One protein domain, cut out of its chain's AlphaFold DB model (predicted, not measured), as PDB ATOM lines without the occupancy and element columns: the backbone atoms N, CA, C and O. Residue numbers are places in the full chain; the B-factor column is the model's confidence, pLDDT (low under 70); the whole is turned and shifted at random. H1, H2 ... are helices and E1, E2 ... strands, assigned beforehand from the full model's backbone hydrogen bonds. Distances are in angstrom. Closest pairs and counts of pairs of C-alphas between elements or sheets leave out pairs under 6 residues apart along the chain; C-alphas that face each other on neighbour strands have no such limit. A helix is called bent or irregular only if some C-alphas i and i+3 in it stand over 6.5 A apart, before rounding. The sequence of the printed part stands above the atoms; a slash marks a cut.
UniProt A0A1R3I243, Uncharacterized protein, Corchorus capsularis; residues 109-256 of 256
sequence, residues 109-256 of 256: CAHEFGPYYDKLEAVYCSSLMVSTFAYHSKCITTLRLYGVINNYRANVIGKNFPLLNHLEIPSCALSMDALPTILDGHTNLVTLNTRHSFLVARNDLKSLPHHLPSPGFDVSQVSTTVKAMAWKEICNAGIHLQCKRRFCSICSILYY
ATOM      1  N   CYS A 109      70.318  -1.107  68.072       48.84
ATOM      2  CA  CYS A 109      70.331  -0.738  66.640       48.84
ATOM      3  C   CYS A 109      71.437  -1.433  65.825       48.84
ATOM      4  O   CYS A 109      71.531  -1.242  64.615       48.84
ATOM      5  N   ALA A 110      72.283  -2.234  66.479       51.56
ATOM      6  CA  ALA A 110      73.480  -2.813  65.867       51.56
ATOM      7  C   ALA A 110      73.185  -4.010  64.940       51.56
ATOM      8  O   ALA A 110      73.967  -4.284  64.031       51.56
ATOM      9  N   HIS A 111      72.078  -4.727  65.157       54.81
ATOM     10  CA  HIS A 111      71.827  -5.991  64.459       54.81
ATOM     11  C   HIS A 111      71.309  -5.835  63.024       54.81
ATOM     12  O   HIS A 111      71.636  -6.670  62.188       54.81
ATOM     13  N   GLU A 112      70.549  -4.785  62.713       61.84
ATOM     14  CA  GLU A 112      69.890  -4.687  61.400       61.84
ATOM     15  C   GLU A 112      70.765  -4.029  60.325       61.84
ATOM     16  O   GLU A 112      70.656  -4.363  59.148       61.84
ATOM     17  N   PHE A 113      71.694  -3.153  60.714       63.88
ATOM     18  CA  PHE A 113      72.512  -2.396  59.757       63.88
ATOM     19  C   PHE A 113      73.977  -2.846  59.675       63.88
ATOM     20  O   PHE A 113      74.696  -2.400  58.781       63.88
ATOM     21  N   GLY A 114      74.408  -3.757  60.556       70.25
ATOM     22  CA  GLY A 114      75.771  -4.301  60.618       70.25
ATOM     23  C   GLY A 114      76.428  -4.600  59.260       70.25
ATOM     24  O   GLY A 114      77.493  -4.044  59.001       70.25
ATOM     25  N   PRO A 115      75.807  -5.386  58.355       76.12
ATOM     26  CA  PRO A 115      76.473  -5.810  57.119       76.12
ATOM     27  C   PRO A 115      76.725  -4.681  56.105       76.12
ATOM     28  O   PRO A 115      77.551  -4.836  55.206       76.12
ATOM     29  N   TYR A 116      76.043  -3.537  56.221       78.25
ATOM     30  CA  TYR A 116      76.252  -2.402  55.312       78.25
ATOM     31  C   TYR A 116      77.472  -1.562  55.697       78.25
ATOM     32  O   TYR A 116      78.085  -0.917  54.845       78.25
ATOM     33  N   TYR A 117      77.841  -1.583  56.976       82.44
ATOM     34  CA  TYR A 117      78.914  -0.764  57.523       82.44
ATOM     35  C   TYR A 117      80.315  -1.312  57.214       82.44
ATOM     36  O   TYR A 117      81.266  -0.528  57.156       82.44
ATOM     37  N   ASP A 118      80.450  -2.611  56.938       83.88
ATOM     38  CA  ASP A 118      81.745  -3.269  56.697       83.88
ATOM     39  C   ASP A 118      82.480  -2.737  55.453       83.88
ATOM     40  O   ASP A 118      83.706  -2.820  55.357       83.88
ATOM     41  N   LYS A 119      81.736  -2.172  54.494       88.00
ATOM     42  CA  LYS A 119      82.259  -1.667  53.213       88.00
ATOM     43  C   LYS A 119      82.319  -0.141  53.134       88.00
ATOM     44  O   LYS A 119      82.577   0.401  52.062       88.00
ATOM     45  N   LEU A 120      82.044   0.567  54.229       92.50
ATOM     46  CA  LEU A 120      82.136   2.024  54.224       92.50
ATOM     47  C   LEU A 120      83.597   2.466  54.238       92.50
ATOM     48  O   LEU A 120      84.316   2.247  55.211       92.50
ATOM     49  N   GLU A 121      84.001   3.139  53.166       95.94
ATOM     50  CA  GLU A 121      85.328   3.744  53.032       95.94
ATOM     51  C   GLU A 121      85.307   5.253  53.318       95.94
ATOM     52  O   GLU A 121      86.286   5.802  53.821       95.94
ATOM     53  N   ALA A 122      84.187   5.930  53.051       96.19
ATOM     54  CA  ALA A 122      84.034   7.366  53.254       96.19
ATOM     55  C   ALA A 122      82.744   7.686  54.016       96.19
ATOM     56  O   ALA A 122      81.661   7.245  53.629       96.19
ATOM     57  N   VAL A 123      82.851   8.468  55.094       94.94
ATOM     58  CA  VAL A 123      81.713   8.817  55.957       94.94
ATOM     59  C   VAL A 123      81.682  10.313  56.245       94.94
ATOM     60  O   VAL A 123      82.693  10.909  56.611       94.94
ATOM     61  N   TYR A 124      80.488  10.901  56.126       94.56
ATOM     62  CA  TYR A 124      80.170  12.245  56.603       94.56
ATOM     63  C   TYR A 124      79.095  12.167  57.686       94.56
ATOM     64  O   TYR A 124      77.975  11.741  57.399       94.56
ATOM     65  N   CYS A 125      79.417  12.537  58.926       93.50
ATOM     66  CA  CYS A 125      78.485  12.370  60.041       93.50
ATOM     67  C   CYS A 125      78.732  13.319  61.221       93.50
ATOM     68  O   CYS A 125      79.776  13.958  61.343       93.50
ATOM     69  N   SER A 126      77.750  13.384  62.122       92.88
ATOM     70  CA  SER A 126      77.919  14.001  63.436       92.88
ATOM     71  C   SER A 126      78.981  13.254  64.246       92.88
ATOM     72  O   SER A 126      79.032  12.020  64.233       92.88
ATOM     73  N   SER A 127      79.780  13.979  65.033       93.88
ATOM     74  CA  SER A 127      80.750  13.392  65.966       93.88
ATOM     75  C   SER A 127      80.117  12.408  66.963       93.88
ATOM     76  O   SER A 127      80.802  11.522  67.479       93.88
ATOM     77  N   LEU A 128      78.804  12.508  67.203       89.88
ATOM     78  CA  LEU A 128      78.048  11.585  68.055       89.88
ATOM     79  C   LEU A 128      77.930  10.176  67.451       89.88
ATOM     80  O   LEU A 128      77.889   9.186  68.186       89.88
ATOM     81  N   MET A 129      77.949  10.071  66.122       92.62
ATOM     82  CA  MET A 129      77.821   8.805  65.390       92.62
ATOM     83  C   MET A 129      79.144   8.041  65.280       92.62
ATOM     84  O   MET A 129      79.161   6.871  64.905       92.62
ATOM     85  N   VAL A 130      80.264   8.673  65.638       94.94
ATOM     86  CA  VAL A 130      81.608   8.094  65.515       94.94
ATOM     87  C   VAL A 130      81.738   6.758  66.242       94.94
ATOM     88  O   VAL A 130      82.364   5.850  65.711       94.94
ATOM     89  N   SER A 131      81.141   6.603  67.430       93.44
ATOM     90  CA  SER A 131      81.218   5.332  68.170       93.44
ATOM     91  C   SER A 131      80.477   4.201  67.459       93.44
ATOM     92  O   SER A 131      80.952   3.068  67.468       93.44
ATOM     93  N   THR A 132      79.359   4.508  66.799       90.25
ATOM     94  CA  THR A 132      78.606   3.544  65.988       90.25
ATOM     95  C   THR A 132      79.456   3.073  64.811       90.25
ATOM     96  O   THR A 132      79.670   1.876  64.641       90.25
ATOM     97  N   PHE A 133      80.041   4.004  64.050       92.88
ATOM     98  CA  PHE A 133      80.928   3.650  62.936       92.88
ATOM     99  C   PHE A 133      82.201   2.944  63.397       92.88
ATOM    100  O   PHE A 133      82.646   2.005  62.754       92.88
ATOM    101  N   ALA A 134      82.773   3.331  64.534       94.31
ATOM    102  CA  ALA A 134      83.956   2.681  65.085       94.31
ATOM    103  C   ALA A 134      83.716   1.202  65.414       94.31
ATOM    104  O   ALA A 134      84.645   0.397  65.315       94.31
ATOM    105  N   TYR A 135      82.492   0.846  65.808       92.81
ATOM    106  CA  TYR A 135      82.124  -0.534  66.097       92.81
ATOM    107  C   TYR A 135      81.971  -1.369  64.818       92.81
ATOM    108  O   TYR A 135      82.448  -2.499  64.779       92.81
ATOM    109  N   HIS A 136      81.373  -0.800  63.767       90.75
ATOM    110  CA  HIS A 136      80.980  -1.553  62.572       90.75
ATOM    111  C   HIS A 136      81.879  -1.370  61.338       90.75
ATOM    112  O   HIS A 136      81.858  -2.197  60.441       90.75
ATOM    113  N   SER A 137      82.670  -0.303  61.255       92.00
ATOM    114  CA  SER A 137      83.395   0.070  60.037       92.00
ATOM    115  C   SER A 137      84.885   0.237  60.317       92.00
ATOM    116  O   SER A 137      85.330   1.268  60.820       92.00
ATOM    117  N   LYS A 138      85.683  -0.775  59.956       94.00
ATOM    118  CA  LYS A 138      87.158  -0.723  60.036       94.00
ATOM    119  C   LYS A 138      87.827  -0.256  58.739       94.00
ATOM    120  O   LYS A 138      89.011   0.069  58.754       94.00
ATOM    121  N   CYS A 139      87.062  -0.191  57.650       95.88
ATOM    122  CA  CYS A 139      87.535   0.143  56.306       95.88
ATOM    123  C   CYS A 139      87.506   1.647  55.986       95.88
ATOM    124  O   CYS A 139      87.849   2.034  54.873       95.88
ATOM    125  N   ILE A 140      87.105   2.502  56.935       96.88
ATOM    126  CA  ILE A 140      86.980   3.944  56.694       96.88
ATOM    127  C   ILE A 140      88.364   4.554  56.461       96.88
ATOM    128  O   ILE A 140      89.210   4.573  57.356       96.88
ATOM    129  N   THR A 141      88.553   5.097  55.263       97.88
ATOM    130  CA  THR A 141      89.745   5.829  54.828       97.88
ATOM    131  C   THR A 141      89.533   7.340  54.846       97.88
ATOM    132  O   THR A 141      90.498   8.088  55.012       97.88
ATOM    133  N   THR A 142      88.282   7.798  54.716       97.50
ATOM    134  CA  THR A 142      87.899   9.215  54.724       97.50
ATOM    135  C   THR A 142      86.802   9.468  55.753       97.50
ATOM    136  O   THR A 142      85.691   8.953  55.635       97.50
ATOM    137  N   LEU A 143      87.083  10.308  56.747       97.62
ATOM    138  CA  LEU A 143      86.127  10.677  57.785       97.62
ATOM    139  C   LEU A 143      85.942  12.189  57.814       97.62
ATOM    140  O   LEU A 143      86.885  12.934  58.081       97.62
ATOM    141  N   ARG A 144      84.711  12.642  57.578       96.62
ATOM    142  CA  ARG A 144      84.319  14.040  57.730       96.62
ATOM    143  C   ARG A 144      83.313  14.183  58.867       96.62
ATOM    144  O   ARG A 144      82.225  13.619  58.807       96.62
ATOM    145  N   LEU A 145      83.666  14.955  59.888       95.94
ATOM    146  CA  LEU A 145      82.845  15.161  61.077       95.94
ATOM    147  C   LEU A 145      82.368  16.604  61.193       95.94
ATOM    148  O   LEU A 145      83.052  17.539  60.780       95.94
ATOM    149  N   TYR A 146      81.208  16.767  61.818       92.88
ATOM    150  CA  TYR A 146      80.728  18.034  62.365       92.88
ATOM    151  C   TYR A 146      80.313  17.846  63.829       92.88
ATOM    152  O   TYR A 146      80.089  16.724  64.285       92.88
ATOM    153  N   GLY A 147      80.215  18.942  64.582       92.38
ATOM    154  CA  GLY A 147      79.813  18.904  65.990       92.38
ATOM    155  C   GLY A 147      80.977  18.997  66.976       92.38
ATOM    156  O   GLY A 147      82.027  19.574  66.682       92.38
ATOM    157  N   VAL A 148      80.755  18.471  68.180       92.75
ATOM    158  CA  VAL A 148      81.684  18.567  69.312       92.75
ATOM    159  C   VAL A 148      82.549  17.308  69.395       92.75
ATOM    160  O   VAL A 148      82.028  16.200  69.526       92.75
ATOM    161  N   ILE A 149      83.872  17.454  69.357       95.75
ATOM    162  CA  ILE A 149      84.833  16.356  69.502       95.75
ATOM    163  C   ILE A 149      85.549  16.511  70.844       95.75
ATOM    164  O   ILE A 149      86.486  17.291  70.993       95.75
ATOM    165  N   ASN A 150      85.083  15.752  71.833       94.81
ATOM    166  CA  ASN A 150      85.716  15.663  73.148       94.81
ATOM    167  C   ASN A 150      86.816  14.579  73.175       94.81
ATOM    168  O   ASN A 150      86.969  13.807  72.228       94.81
ATOM    169  N   ASN A 151      87.538  14.470  74.298       95.62
ATOM    170  CA  ASN A 151      88.622  13.486  74.469       95.62
ATOM    171  C   ASN A 151      88.153  12.037  74.246       95.62
ATOM    172  O   ASN A 151      88.902  11.221  73.715       95.62
ATOM    173  N   TYR A 152      86.914  11.704  74.627       95.94
ATOM    174  CA  TYR A 152      86.369  10.364  74.418       95.94
ATOM    175  C   TYR A 152      86.220  10.053  72.924       95.94
ATOM    176  O   TYR A 152      86.749   9.044  72.460       95.94
ATOM    177  N   ARG A 153      85.571  10.938  72.153       96.56
ATOM    178  CA  ARG A 153      85.394  10.761  70.701       96.56
ATOM    179  C   ARG A 153      86.735  10.780  69.971       96.56
ATOM    180  O   ARG A 153      86.956   9.933  69.117       96.56
ATOM    181  N   ALA A 154      87.649  11.664  70.362       97.50
ATOM    182  CA  ALA A 154      89.009  11.700  69.833       97.50
ATOM    183  C   ALA A 154      89.751  10.363  70.016       97.50
ATOM    184  O   ALA A 154      90.300   9.825  69.059       97.50
ATOM    185  N   ASN A 155      89.687   9.777  71.215       97.81
ATOM    186  CA  ASN A 155      90.268   8.463  71.498       97.81
ATOM    187  C   ASN A 155      89.581   7.333  70.712       97.81
ATOM    188  O   ASN A 155      90.248   6.388  70.298       97.81
ATOM    189  N   VAL A 156      88.264   7.414  70.483       97.50
ATOM    190  CA  VAL A 156      87.561   6.460  69.610       97.50
ATOM    191  C   VAL A 156      88.088   6.557  68.178       97.50
ATOM    192  O   VAL A 156      88.395   5.515  67.605       97.50
ATOM    193  N   ILE A 157      88.240   7.770  67.632       97.56
ATOM    194  CA  ILE A 157      88.754   8.000  66.273       97.56
ATOM    195  C   ILE A 157      90.162   7.416  66.139       97.56
ATOM    196  O   ILE A 157      90.358   6.494  65.346       97.56
ATOM    197  N   GLY A 158      91.087   7.856  67.000       97.50
ATOM    198  CA  GLY A 158      92.491   7.436  66.962       97.50
ATOM    199  C   GLY A 158      92.693   5.922  67.089       97.50
ATOM    200  O   GLY A 158      93.638   5.378  66.533       97.50
ATOM    201  N   LYS A 159      91.796   5.209  67.785       97.56
ATOM    202  CA  LYS A 159      91.923   3.756  67.992       97.56
ATOM    203  C   LYS A 159      91.199   2.892  66.967       97.56
ATOM    204  O   LYS A 159      91.586   1.740  66.789       97.56
ATOM    205  N   ASN A 160      90.113   3.372  66.361       97.25
ATOM    206  CA  ASN A 160      89.193   2.490  65.632       97.25
ATOM    207  C   ASN A 160      89.242   2.608  64.114       97.25
ATOM    208  O   ASN A 160      88.712   1.712  63.457       97.25
ATOM    209  N   PHE A 161      89.898   3.633  63.568       97.00
ATOM    210  CA  PHE A 161      90.024   3.830  62.123       97.00
ATOM    211  C   PHE A 161      91.490   3.720  61.671       97.00
ATOM    212  O   PHE A 161      92.098   4.714  61.286       97.00
ATOM    213  N   PRO A 162      92.104   2.523  61.725       96.31
ATOM    214  CA  PRO A 162      93.530   2.355  61.423       96.31
ATOM    215  C   PRO A 162      93.896   2.673  59.964       96.31
ATOM    216  O   PRO A 162      95.062   2.927  59.671       96.31
ATOM    217  N   LEU A 163      92.917   2.658  59.054       97.00
ATOM    218  CA  LEU A 163      93.088   2.963  57.629       97.00
ATOM    219  C   LEU A 163      92.772   4.427  57.278       97.00
ATOM    220  O   LEU A 163      92.714   4.773  56.099       97.00
ATOM    221  N   LEU A 164      92.537   5.282  58.281       97.88
ATOM    222  CA  LEU A 164      92.147   6.667  58.062       97.88
ATOM    223  C   LEU A 164      93.297   7.476  57.447       97.88
ATOM    224  O   LEU A 164      94.300   7.757  58.101       97.88
ATOM    225  N   ASN A 165      93.099   7.907  56.202       97.75
ATOM    226  CA  ASN A 165      94.051   8.708  55.434       97.75
ATOM    227  C   ASN A 165      93.595  10.167  55.303       97.75
ATOM    228  O   ASN A 165      94.423  11.066  55.152       97.75
ATOM    229  N   HIS A 166      92.287  10.418  55.369       97.56
ATOM    230  CA  HIS A 166      91.699  11.738  55.177       97.56
ATOM    231  C   HIS A 166      90.758  12.069  56.335       97.56
ATOM    232  O   HIS A 166      89.719  11.432  56.501       97.56
ATOM    233  N   LEU A 167      91.107  13.083  57.129       97.50
ATOM    234  CA  LEU A 167      90.270  13.574  58.220       97.50
ATOM    235  C   LEU A 167      89.852  15.019  57.968       97.50
ATOM    236  O   LEU A 167      90.683  15.924  57.875       97.50
ATOM    237  N   GLU A 168      88.548  15.252  57.935       96.00
ATOM    238  CA  GLU A 168      87.962  16.580  57.846       96.00
ATOM    239  C   GLU A 168      87.077  16.850  59.066       96.00
ATOM    240  O   GLU A 168      86.081  16.181  59.291       96.00
ATOM    241  N   ILE A 169      87.397  17.861  59.860       95.75
ATOM    242  CA  ILE A 169      86.629  18.275  61.042       95.75
ATOM    243  C   ILE A 169      86.251  19.761  60.967       95.75
ATOM    244  O   ILE A 169      86.530  20.518  61.905       95.75
ATOM    245  N   PRO A 170      85.678  20.230  59.841       90.00
ATOM    246  CA  PRO A 170      85.407  21.643  59.641       90.00
ATOM    247  C   PRO A 170      84.380  22.156  60.653       90.00
ATOM    248  O   PRO A 170      83.381  21.497  60.931       90.00
ATOM    249  N   SER A 171      84.609  23.360  61.175       87.50
ATOM    250  CA  SER A 171      83.699  24.016  62.128       87.50
ATOM    251  C   SER A 171      83.408  23.202  63.402       87.50
ATOM    252  O   SER A 171      82.394  23.427  64.059       87.50
ATOM    253  N   CYS A 172      84.275  22.252  63.765       91.75
ATOM    254  CA  CYS A 172      84.132  21.473  64.994       91.75
ATOM    255  C   CYS A 172      84.632  22.227  66.233       91.75
ATOM    256  O   CYS A 172      85.687  22.865  66.203       91.75
ATOM    257  N   ALA A 173      83.924  22.051  67.348       91.69
ATOM    258  CA  ALA A 173      84.435  22.372  68.678       91.69
ATOM    259  C   ALA A 173      85.292  21.207  69.178       91.69
ATOM    260  O   ALA A 173      84.792  20.095  69.345       91.69
ATOM    261  N   LEU A 174      86.575  21.450  69.418       93.56
ATOM    262  CA  LEU A 174      87.543  20.438  69.827       93.56
ATOM    263  C   LEU A 174      87.928  20.652  71.289       93.56
ATOM    264  O   LEU A 174      88.194  21.780  71.703       93.56
ATOM    265  N   SER A 175      88.033  19.579  72.069       93.50
ATOM    266  CA  SER A 175      88.789  19.656  73.319       93.50
ATOM    267  C   SER A 175      90.271  19.907  73.045       93.50
ATOM    268  O   SER A 175      90.787  19.548  71.986       93.50
ATOM    269  N   MET A 176      90.965  20.494  74.024       89.69
ATOM    270  CA  MET A 176      92.410  20.773  73.946       89.69
ATOM    271  C   MET A 176      93.229  19.552  73.506       89.69
ATOM    272  O   MET A 176      94.113  19.673  72.663       89.69
ATOM    273  N   ASP A 177      92.877  18.369  74.015       94.12
ATOM    274  CA  ASP A 177      93.611  17.131  73.737       94.12
ATOM    275  C   ASP A 177      93.053  16.352  72.536       94.12
ATOM    276  O   ASP A 177      93.622  15.325  72.167       94.12
ATOM    277  N   ALA A 178      91.938  16.786  71.927       95.19
ATOM    278  CA  ALA A 178      91.260  15.998  70.897       95.19
ATOM    279  C   ALA A 178      92.155  15.751  69.682       95.19
ATOM    280  O   ALA A 178      92.329  14.605  69.279       95.19
ATOM    281  N   LEU A 179      92.723  16.805  69.093       94.62
ATOM    282  CA  LEU A 179      93.515  16.639  67.876       94.62
ATOM    283  C   LEU A 179      94.818  15.860  68.135       94.62
ATOM    284  O   LEU A 179      95.029  14.915  67.385       94.62
ATOM    285  N   PRO A 180      95.636  16.138  69.179       95.00
ATOM    286  CA  PRO A 180      96.781  15.295  69.520       95.00
ATOM    287  C   PRO A 180      96.392  13.826  69.661       95.00
ATOM    288  O   PRO A 180      96.971  12.980  68.999       95.00
ATOM    289  N   THR A 181      95.322  13.539  70.408       96.56
ATOM    290  CA  THR A 181      94.841  12.163  70.610       96.56
ATOM    291  C   THR A 181      94.460  11.482  69.291       96.56
ATOM    292  O   THR A 181      94.690  10.285  69.126       96.56
ATOM    293  N   ILE A 182      93.862  12.219  68.350       96.88
ATOM    294  CA  ILE A 182      93.520  11.694  67.022       96.88
ATOM    295  C   ILE A 182      94.787  11.452  66.195       96.88
ATOM    296  O   ILE A 182      94.919  10.397  65.581       96.88
ATOM    297  N   LEU A 183      95.709  12.416  66.175       95.62
ATOM    298  CA  LEU A 183      96.937  12.341  65.382       95.62
ATOM    299  C   LEU A 183      97.882  11.241  65.881       95.62
ATOM    300  O   LEU A 183      98.468  10.539  65.062       95.62
ATOM    301  N   ASP A 184      97.953  11.021  67.193       95.81
ATOM    302  CA  ASP A 184      98.736   9.937  67.799       95.81
ATOM    303  C   ASP A 184      98.267   8.548  67.329       95.81
ATOM    304  O   ASP A 184      99.057   7.607  67.263       95.81
ATOM    305  N   GLY A 185      96.983   8.410  66.982       96.25
ATOM    306  CA  GLY A 185      96.403   7.169  66.470       96.25
ATOM    307  C   GLY A 185      96.586   6.938  64.965       96.25
ATOM    308  O   GLY A 185      96.341   5.829  64.486       96.25
ATOM    309  N   HIS A 186      97.007   7.951  64.200       96.25
ATOM    310  CA  HIS A 186      96.986   7.915  62.735       96.25
ATOM    311  C   HIS A 186      98.309   8.376  62.117       96.25
ATOM    312  O   HIS A 186      98.460   9.518  61.682       96.25
ATOM    313  N   THR A 187      99.256   7.448  61.986       94.12
ATOM    314  CA  THR A 187     100.562   7.702  61.350       94.12
ATOM    315  C   THR A 187     100.494   7.842  59.826       94.12
ATOM    316  O   THR A 187     101.402   8.418  59.232       94.12
ATOM    317  N   ASN A 188      99.426   7.345  59.193       93.31
ATOM    318  CA  ASN A 188      99.230   7.367  57.737       93.31
ATOM    319  C   ASN A 188      98.323   8.516  57.261       93.31
ATOM    320  O   ASN A 188      97.893   8.523  56.109       93.31
ATOM    321  N   LEU A 189      98.001   9.479  58.134       95.62
ATOM    322  CA  LEU A 189      97.095  10.569  57.785       95.62
ATOM    323  C   LEU A 189      97.723  11.466  56.702       95.62
ATOM    324  O   LEU A 189      98.708  12.162  56.938       95.62
ATOM    325  N   VAL A 190      97.132  11.457  55.507       95.50
ATOM    326  CA  VAL A 190      97.587  12.209  54.329       95.50
ATOM    327  C   VAL A 190      97.037  13.629  54.344       95.50
ATOM    328  O   VAL A 190      97.758  14.583  54.048       95.50
ATOM    329  N   THR A 191      95.753  13.789  54.671       94.56
ATOM    330  CA  THR A 191      95.116  15.107  54.730       94.56
ATOM    331  C   THR A 191      94.396  15.327  56.052       94.56
ATOM    332  O   THR A 191      93.675  14.465  56.558       94.56
ATOM    333  N   LEU A 192      94.572  16.534  56.586       95.06
ATOM    334  CA  LEU A 192      93.845  17.040  57.741       95.06
ATOM    335  C   LEU A 192      93.219  18.389  57.384       95.06
ATOM    336  O   LEU A 192      93.923  19.360  57.099       95.06
ATOM    337  N   ASN A 193      91.892  18.458  57.427       91.94
ATOM    338  CA  ASN A 193      91.137  19.685  57.231       91.94
ATOM    339  C   ASN A 193      90.397  20.065  58.512       91.94
ATOM    340  O   ASN A 193      89.441  19.428  58.926       91.94
ATOM    341  N   THR A 194      90.818  21.160  59.110       91.62
ATOM    342  CA  THR A 194      90.360  21.687  60.403       91.62
ATOM    343  C   THR A 194      89.904  23.136  60.257       91.62
ATOM    344  O   THR A 194      90.003  23.964  61.165       91.62
ATOM    345  N   ARG A 195      89.462  23.501  59.050       84.62
ATOM    346  CA  ARG A 195      89.025  24.865  58.774       84.62
ATOM    347  C   ARG A 195      87.853  25.216  59.679       84.62
ATOM    348  O   ARG A 195      86.875  24.482  59.745       84.62
ATOM    349  N   HIS A 196      87.939  26.382  60.309       84.25
ATOM    350  CA  HIS A 196      86.906  26.915  61.202       84.25
ATOM    351  C   HIS A 196      86.694  26.115  62.494       84.25
ATOM    352  O   HIS A 196      85.800  26.464  63.259       84.25
ATOM    353  N   SER A 197      87.499  25.087  62.768       88.06
ATOM    354  CA  SER A 197      87.470  24.409  64.061       88.06
ATOM    355  C   SER A 197      88.053  25.320  65.143       88.06
ATOM    356  O   SER A 197      88.916  26.161  64.873       88.06
ATOM    357  N   PHE A 198      87.601  25.149  66.379       86.31
ATOM    358  CA  PHE A 198      88.051  25.950  67.514       86.31
ATOM    359  C   PHE A 198      88.230  25.085  68.757       86.31
ATOM    360  O   PHE A 198      87.618  24.027  68.893       86.31
ATOM    361  N   LEU A 199      89.111  25.536  69.648       88.44
ATOM    362  CA  LEU A 199      89.367  24.872  70.918       88.44
ATOM    363  C   LEU A 199      88.384  25.330  71.977       88.44
ATOM    364  O   LEU A 199      88.078  26.515  72.082       88.44
ATOM    365  N   VAL A 200      87.966  24.376  72.795       86.25
ATOM    366  CA  VAL A 200      87.071  24.594  73.920       86.25
ATOM    367  C   VAL A 200      87.721  24.009  75.166       86.25
ATOM    368  O   VAL A 200      88.191  22.865  75.169       86.25
ATOM    369  N   ALA A 201      87.759  24.800  76.240       84.88
ATOM    370  CA  ALA A 201      88.274  24.329  77.515       84.88
ATOM    371  C   ALA A 201      87.416  23.165  78.035       84.88
ATOM    372  O   ALA A 201      86.211  23.077  77.791       84.88
ATOM    373  N   ARG A 202      88.040  22.256  78.792       82.12
ATOM    374  CA  ARG A 202      87.397  21.014  79.258       82.12
ATOM    375  C   ARG A 202      86.088  21.250  80.021       82.12
ATOM    376  O   ARG A 202      85.181  20.425  79.938       82.12
ATOM    377  N   ASN A 203      86.004  22.358  80.751       83.19
ATOM    378  CA  ASN A 203      84.835  22.702  81.557       83.19
ATOM    379  C   ASN A 203      83.675  23.232  80.700       83.19
ATOM    380  O   ASN A 203      82.521  22.955  81.020       83.19
ATOM    381  N   ASP A 204      83.976  23.891  79.580       83.75
ATOM    382  CA  ASP A 204      82.973  24.547  78.735       83.75
ATOM    383  C   ASP A 204      82.318  23.566  77.753       83.75
ATOM    384  O   ASP A 204      81.162  23.743  77.373       83.75
ATOM    385  N   LEU A 205      82.993  22.464  77.411       81.88
ATOM    386  CA  LEU A 205      82.454  21.415  76.532       81.88
ATOM    387  C   LEU A 205      81.130  20.818  77.013       81.88
ATOM    388  O   LEU A 205      80.322  20.411  76.189       81.88
ATOM    389  N   LYS A 206      80.903  20.764  78.332       79.50
ATOM    390  CA  LYS A 206      79.653  20.243  78.910       79.50
ATOM    391  C   LYS A 206      78.466  21.184  78.715       79.50
ATOM    392  O   LYS A 206      77.329  20.741  78.808       79.50
ATOM    393  N   SER A 207      78.739  22.470  78.503       81.06
ATOM    394  CA  SER A 207      77.712  23.486  78.270       81.06
ATOM    395  C   SER A 207      77.345  23.633  76.797       81.06
ATOM    396  O   SER A 207      76.327  24.246  76.483       81.06
ATOM    397  N   LEU A 208      78.152  23.071  75.891       78.19
ATOM    398  CA  LEU A 208      77.855  23.126  74.472       78.19
ATOM    399  C   LEU A 208      76.708  22.168  74.144       78.19
ATOM    400  O   LEU A 208      76.761  21.000  74.537       78.19
ATOM    401  N   PRO A 209      75.691  22.621  73.393       74.94
ATOM    402  CA  PRO A 209      74.685  21.714  72.879       74.94
ATOM    403  C   PRO A 209      75.371  20.637  72.030       74.94
ATOM    404  O   PRO A 209      76.207  20.935  71.175       74.94
ATOM    405  N   HIS A 210      74.999  19.374  72.257       66.88
ATOM    406  CA  HIS A 210      75.524  18.217  71.516       66.88
ATOM    407  C   HIS A 210      75.336  18.357  69.998       66.88
ATOM    408  O   HIS A 210      76.107  17.810  69.208       66.88
ATOM    409  N   HIS A 211      74.351  19.154  69.596       63.16
ATOM    410  CA  HIS A 211      74.170  19.621  68.236       63.16
ATOM    411  C   HIS A 211      74.729  21.039  68.129       63.16
ATOM    412  O   HIS A 211      74.026  22.007  68.415       63.16
ATOM    413  N   LEU A 212      75.987  21.175  67.693       59.00
ATOM    414  CA  LEU A 212      76.380  22.433  67.060       59.00
ATOM    415  C   LEU A 212      75.561  22.529  65.774       59.00
ATOM    416  O   LEU A 212      75.651  21.613  64.948       59.00
ATOM    417  N   PRO A 213      74.703  23.543  65.615       50.94
ATOM    418  CA  PRO A 213      73.694  23.449  64.580       50.94
ATOM    419  C   PRO A 213      74.322  23.723  63.219       50.94
ATOM    420  O   PRO A 213      75.355  24.387  63.105       50.94
ATOM    421  N   SER A 214      73.702  23.137  62.194       52.91
ATOM    422  CA  SER A 214      74.045  23.312  60.781       52.91
ATOM    423  C   SER A 214      74.355  24.777  60.425       52.91
ATOM    424  O   SER A 214      73.884  25.684  61.117       52.91
ATOM    425  N   PRO A 215      75.104  25.034  59.332       46.47
ATOM    426  CA  PRO A 215      75.413  26.387  58.864       46.47
ATOM    427  C   PRO A 215      74.123  27.216  58.754       46.47
ATOM    428  O   PRO A 215      73.317  27.003  57.855       46.47
ATOM    429  N   GLY A 216      73.901  28.101  59.727       52.81
ATOM    430  CA  GLY A 216      72.606  28.734  59.991       52.81
ATOM    431  C   GLY A 216      72.344  29.017  61.474       52.81
ATOM    432  O   GLY A 216      71.461  29.810  61.785       52.81
ATOM    433  N   PHE A 217      73.109  28.417  62.393       54.62
ATOM    434  CA  PHE A 217      73.024  28.766  63.811       54.62
ATOM    435  C   PHE A 217      73.559  30.162  64.115       54.62
ATOM    436  O   PHE A 217      74.654  30.528  63.678       54.62
ATOM    437  N   ASP A 218      72.820  30.891  64.946       57.75
ATOM    438  CA  ASP A 218      73.275  32.137  65.535       57.75
ATOM    439  C   ASP A 218      74.246  31.838  66.687       57.75
ATOM    440  O   ASP A 218      73.863  31.577  67.828       57.75
ATOM    441  N   VAL A 219      75.537  31.838  66.354       53.59
ATOM    442  CA  VAL A 219      76.639  31.572  67.289       53.59
ATOM    443  C   VAL A 219      76.694  32.618  68.419       53.59
ATOM    444  O   VAL A 219      77.318  32.351  69.440       53.59
ATOM    445  N   SER A 220      75.969  33.742  68.319       54.78
ATOM    446  CA  SER A 220      75.879  34.745  69.392       54.78
ATOM    447  C   SER A 220      75.287  34.219  70.709       54.78
ATOM    448  O   SER A 220      75.488  34.835  71.753       54.78
ATOM    449  N   GLN A 221      74.588  33.075  70.692       54.09
ATOM    450  CA  GLN A 221      74.053  32.442  71.906       54.09
ATOM    451  C   GLN A 221      75.046  31.514  72.618       54.09
ATOM    452  O   GLN A 221      74.820  31.140  73.772       54.09
ATOM    453  N   VAL A 222      76.145  31.125  71.965       56.62
ATOM    454  CA  VAL A 222      77.212  30.370  72.627       56.62
ATOM    455  C   VAL A 222      78.036  31.377  73.413       56.62
ATOM    456  O   VAL A 222      78.817  32.120  72.835       56.62
ATOM    457  N   SER A 223      77.792  31.426  74.726       46.47
ATOM    458  CA  SER A 223      78.452  32.306  75.697       46.47
ATOM    459  C   SER A 223      79.893  32.660  75.305       46.47
ATOM    460  O   SER A 223      80.723  31.768  75.112       46.47
ATOM    461  N   THR A 224      80.190  33.964  75.291       46.88
ATOM    462  CA  THR A 224      81.488  34.650  75.073       46.88
ATOM    463  C   THR A 224      82.664  34.138  75.929       46.88
ATOM    464  O   THR A 224      83.757  34.701  75.927       46.88
ATOM    465  N   THR A 225      82.473  33.078  76.711       47.38
ATOM    466  CA  THR A 225      83.503  32.420  77.518       47.38
ATOM    467  C   THR A 225      84.397  31.469  76.728       47.38
ATOM    468  O   THR A 225      85.483  31.150  77.215       47.38
ATOM    469  N   VAL A 226      84.021  31.052  75.511       49.06
ATOM    470  CA  VAL A 226      84.878  30.193  74.676       49.06
ATOM    471  C   VAL A 226      85.995  31.028  74.044       49.06
ATOM    472  O   VAL A 226      85.939  31.433  72.888       49.06
ATOM    473  N   LYS A 227      87.056  31.289  74.812       51.75
ATOM    474  CA  LYS A 227      88.286  31.873  74.271       51.75
ATOM    475  C   LYS A 227      88.966  30.851  73.370       51.75
ATOM    476  O   LYS A 227      89.568  29.895  73.857       51.75
ATOM    477  N   ALA A 228      88.905  31.079  72.062       51.69
ATOM    478  CA  ALA A 228      89.678  30.315  71.098       51.69
ATOM    479  C   ALA A 228      91.179  30.420  71.436       51.69
ATOM    480  O   ALA A 228      91.801  31.470  71.267       51.69
ATOM    481  N   MET A 229      91.761  29.332  71.945       53.16
ATOM    482  CA  MET A 229      93.199  29.263  72.197       53.16
ATOM    483  C   MET A 229      93.951  29.048  70.881       53.16
ATOM    484  O   MET A 229      93.556  28.242  70.036       53.16
ATOM    485  N   ALA A 230      95.048  29.781  70.695       54.88
ATOM    486  CA  ALA A 230      95.908  29.610  69.535       54.88
ATOM    487  C   ALA A 230      96.732  28.319  69.676       54.88
ATOM    488  O   ALA A 230      97.518  28.172  70.602       54.88
ATOM    489  N   TRP A 231      96.615  27.416  68.703       59.28
ATOM    490  CA  TRP A 231      97.327  26.127  68.617       59.28
ATOM    491  C   TRP A 231      98.848  26.201  68.420       59.28
ATOM    492  O   TRP A 231      99.492  25.187  68.155       59.28
ATOM    493  N   LYS A 232      99.437  27.395  68.497       51.94
ATOM    494  CA  LYS A 232     100.800  27.654  68.022       51.94
ATOM    495  C   LYS A 232     101.879  26.873  68.786       51.94
ATOM    496  O   LYS A 232     102.986  26.755  68.283       51.94
ATOM    497  N   GLU A 233     101.547  26.339  69.958       53.81
ATOM    498  CA  GLU A 233     102.481  25.624  70.834       53.81
ATOM    499  C   GLU A 233     102.325  24.093  70.801       53.81
ATOM    500  O   GLU A 233     103.230  23.393  71.239       53.81
ATOM    501  N   ILE A 234     101.218  23.551  70.278       53.97
ATOM    502  CA  ILE A 234     100.881  22.121  70.451       53.97
ATOM    503  C   ILE A 234     101.338  21.259  69.262       53.97
ATOM    504  O   ILE A 234     101.582  20.065  69.417       53.97
ATOM    505  N   CYS A 235     101.510  21.839  68.071       50.53
ATOM    506  CA  CYS A 235     101.919  21.086  66.886       50.53
ATOM    507  C   CYS A 235     103.190  21.681  66.267       50.53
ATOM    508  O   CYS A 235     103.162  22.771  65.706       50.53
ATOM    509  N   ASN A 236     104.292  20.920  66.294       44.66
ATOM    510  CA  ASN A 236     105.513  21.221  65.525       44.66
ATOM    511  C   ASN A 236     105.285  21.167  64.000       44.66
ATOM    512  O   ASN A 236     106.113  21.641  63.225       44.66
ATOM    513  N   ALA A 237     104.163  20.597  63.556       45.88
ATOM    514  CA  ALA A 237     103.711  20.677  62.178       45.88
ATOM    515  C   ALA A 237     102.973  22.008  61.972       45.88
ATOM    516  O   ALA A 237     102.060  22.325  62.730       45.88
ATOM    517  N   GLY A 238     103.350  22.773  60.942       41.12
ATOM    518  CA  GLY A 238     102.749  24.058  60.556       41.12
ATOM    519  C   GLY A 238     101.296  23.953  60.074       41.12
ATOM    520  O   GLY A 238     100.967  24.339  58.954       41.12
ATOM    521  N   ILE A 239     100.414  23.416  60.913       50.38
ATOM    522  CA  ILE A 239      98.996  23.241  60.646       50.38
ATOM    523  C   ILE A 239      98.315  24.560  61.008       50.38
ATOM    524  O   ILE A 239      98.079  24.891  62.168       50.38
ATOM    525  N   HIS A 240      98.027  25.367  59.988       43.38
ATOM    526  CA  HIS A 240      97.262  26.600  60.149       43.38
ATOM    527  C   HIS A 240      95.780  26.272  60.367       43.38
ATOM    528  O   HIS A 240      95.023  26.114  59.412       43.38
ATOM    529  N   LEU A 241      95.374  26.190  61.633       55.62
ATOM    530  CA  LEU A 241      93.988  25.920  62.046       55.62
ATOM    531  C   LEU A 241      93.091  27.165  61.992       55.62
ATOM    532  O   LEU A 241      91.866  27.076  61.982       55.62
ATOM    533  N   GLN A 242      93.696  28.350  61.913       55.41
ATOM    534  CA  GLN A 242      92.948  29.589  61.795       55.41
ATOM    535  C   GLN A 242      92.540  29.811  60.340       55.41
ATOM    536  O   GLN A 242      93.375  29.784  59.429       55.41
ATOM    537  N   CYS A 243      91.248  30.056  60.110       65.06
ATOM    538  CA  CYS A 243      90.793  30.483  58.798       65.06
ATOM    539  C   CYS A 243      91.577  31.739  58.388       65.06
ATOM    540  O   CYS A 243      91.466  32.780  59.027       65.06
ATOM    541  N   LYS A 244      92.355  31.652  57.301       60.19
ATOM    542  CA  LYS A 244      93.160  32.781  56.794       60.19
ATOM    543  C   LYS A 244      92.311  33.979  56.353       60.19
ATOM    544  O   LYS A 244      92.844  35.058  56.104       60.19
ATOM    545  N   ARG A 245      90.992  33.809  56.225       66.56
ATOM    546  CA  ARG A 245      90.079  34.904  55.901       66.56
ATOM    547  C   ARG A 245      89.895  35.763  57.149       66.56
ATOM    548  O   ARG A 245      89.161  35.387  58.057       66.56
ATOM    549  N   ARG A 246      90.516  36.948  57.128       52.94
ATOM    550  CA  ARG A 246      90.440  38.011  58.151       52.94
ATOM    551  C   ARG A 246      89.001  38.398  58.551       52.94
ATOM    552  O   ARG A 246      88.813  38.994  59.600       52.94
ATOM    553  N   PHE A 247      88.013  38.018  57.735       58.41
ATOM    554  CA  PHE A 247      86.577  38.248  57.923       58.41
ATOM    555  C   PHE A 247      85.744  37.007  57.581       58.41
ATOM    556  O   PHE A 247      84.704  37.101  56.933       58.41
ATOM    557  N   CYS A 248      86.221  35.807  57.915       71.94
ATOM    558  CA  CYS A 248      85.341  34.653  57.798       71.94
ATOM    559  C   CYS A 248      84.150  34.852  58.735       71.94
ATOM    560  O   CYS A 248      84.354  34.828  59.939       71.94
ATOM    561  N   SER A 249      82.942  34.984  58.182       68.06
ATOM    562  CA  SER A 249      81.701  35.145  58.948       68.06
ATOM    563  C   SER A 249      81.525  34.065  60.016       68.06
ATOM    564  O   SER A 249      81.110  34.363  61.124       68.06
ATOM    565  N   ILE A 250      81.908  32.821  59.717       66.62
ATOM    566  CA  ILE A 250      81.831  31.698  60.661       66.62
ATOM    567  C   ILE A 250      82.849  31.861  61.793       66.62
ATOM    568  O   ILE A 250      82.506  31.723  62.960       66.62
ATOM    569  N   CYS A 251      84.108  32.169  61.462       67.81
ATOM    570  CA  CYS A 251      85.120  32.353  62.495       67.81
ATOM    571  C   CYS A 251      84.855  33.614  63.302       67.81
ATOM    572  O   CYS A 251      84.977  33.559  64.510       67.81
ATOM    573  N   SER A 252      84.475  34.731  62.686       64.12
ATOM    574  CA  SER A 252      84.313  36.000  63.392       64.12
ATOM    575  C   SER A 252      83.329  35.895  64.550       64.12
ATOM    576  O   SER A 252      83.596  36.496  65.575       64.12
ATOM    577  N   ILE A 253      82.259  35.101  64.440       60.84
ATOM    578  CA  ILE A 253      81.292  34.981  65.542       60.84
ATOM    579  C   ILE A 253      81.880  34.211  66.740       60.84
ATOM    580  O   ILE A 253      81.458  34.421  67.863       60.84
ATOM    581  N   LEU A 254      82.888  33.361  66.527       55.19
ATOM    582  CA  LEU A 254      83.520  32.569  67.590       55.19
ATOM    583  C   LEU A 254      84.644  33.305  68.342       55.19
ATOM    584  O   LEU A 254      85.150  32.776  69.326       55.19
ATOM    585  N   TYR A 255      85.098  34.468  67.860       50.53
ATOM    586  CA  TYR A 255      86.222  35.216  68.455       50.53
ATOM    587  C   TYR A 255      85.796  36.510  69.179       50.53
ATOM    588  O   TYR A 255      86.676  37.196  69.703       50.53
ATOM    589  N   TYR A 256      84.503  36.849  69.198       44.75
ATOM    590  CA  TYR A 256      83.939  37.982  69.949       44.75
ATOM    591  C   TYR A 256      83.189  37.483  71.179       44.75
ATOM    592  O   TYR A 256      83.313  38.150  72.230       44.75
TER     593      TYR A 256
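What this domain is: This is residues 109 to 256 of the 256 residues of an uncharacterized protein of Corchorus capsularis (UniProt A0A1R3I243). You will see a short solenoid, a chain wound in stacked turns: E1, E2, E3 and E5 stand side by side as a parallel wall along one side of the turns, and H2, H3 and H4 make a row along another. The short parallel pair E4 and E6, with residues 148 to 149 paired to E4, makes a third side of the turns, beyond the last residues of the strands E1, E2, E3 and E5; H5 and a long stretch with no named element, residues 201 to 248, lie on that side of the domain, and H1 lies at the opposite end of its longest axis. The printed part has 148 residues, with five named helices and six named strands in the order H1 E1 H2 E2 H3 E3 E4 H4 E5 E6 H5, and under half of the residues are in named elements. The larger sheet has the order E1 E2 E3 E5, all parallel, and the class is mixed, helices and strands. The whole is compact, with a radius of gyration of the C-alphas of 15.5 A and spans of 46 by 34 by 26 A.

Where its parts are: Find C-alpha 110 at (73.480, -2.813, 65.867), where H1, residues 110 to 117, begins its 10.2 A. E1 follows at residues 122 to 126, 13.6 A long, and H2 at residues 127 to 136, 15.3 A. Next read E2, residues 142 to 146, 13.7 A, beginning at C-alpha 142 at (87.899, 9.215, 54.724), and H3, residues 151 to 160, 14.1 A. Then come E3, residues 166 to 168, E4, residues 173 to 175, and H4, residues 178 to 184, 10.1 A. E5 is residues 191 to 193, E6 residues 198 to 200, and H5, residues 249 to 254, 9.2 A, ends at C-alpha 254 at (83.520, 32.569, 67.590).

How they stand to each other: Begin with the larger sheet, whose edge strands are E1 and E5. Between E1 and E2 look at N 123 and O 142, 2.9 A, and N 144 and O 123, 2.8 A. Between E2 and E3 find N 145 and O 168, 2.8 A; between E3 and E5, N 193 and O 167, 2.8 A. E1, H2, E2 and E2, H3, E3 are strand-helix-strand units, parallel neighbour strands with a helix between, each with a right-handed crossover. H2 is on the sheet at a height over the sheet of 9.8 A, over E1, and runs along the strands at 20 degrees to E1 on the local plane. H3 is not on it, and neither is H4. H2 and H3 touch, closest at the C-alphas of Ala 134 and Asn 160, 5.3 A, at a shallow tilt of 29 degrees, the same way. H3 and H4 touch, closest at the C-alphas of Gly 158 and Ile 182, 4.4 A, at a shallow tilt of 27 degrees, the same way. H1 and H2 only just touch, with 3 pairs of C-alphas within 8 A, closest at Tyr 117 and His 136, 5.5 A, and are about perpendicular at 86 degrees. In the smaller sheet E4 and E6 are parallel, with N 174 and O 198 at 2.8 A; residues 148 to 149 pair, parallel, with residues 173 to 174 of E4. H5 touches no helix and is apart from E4 and E5. H1 and H2 are irregular: C-alphas 112 and 115 are 7.9 A apart, C-alphas 128 and 131 7.0 A. Every O i to N i+4 pair is within hydrogen-bond range in H3 and H4, against 4 of 6 in H2, 0 of 4 in H1 and 0 of 2 in H5; the O i to N i+3 pairs within range are 2 of 5 in H1 and 1 of 3 in H5.

The domain as a whole: The two C-alphas farthest apart, those of His 111 and Arg 246, are 48.2 A apart. The printed part has no cut and ends at residue 256, the chain's last residue. The link from E6 to H5 is long, 48 residues. The mean pLDDT of the printed part is 79.1; look for values under 70 at residues 109 to 113, 210 to 247 and 249 to 256.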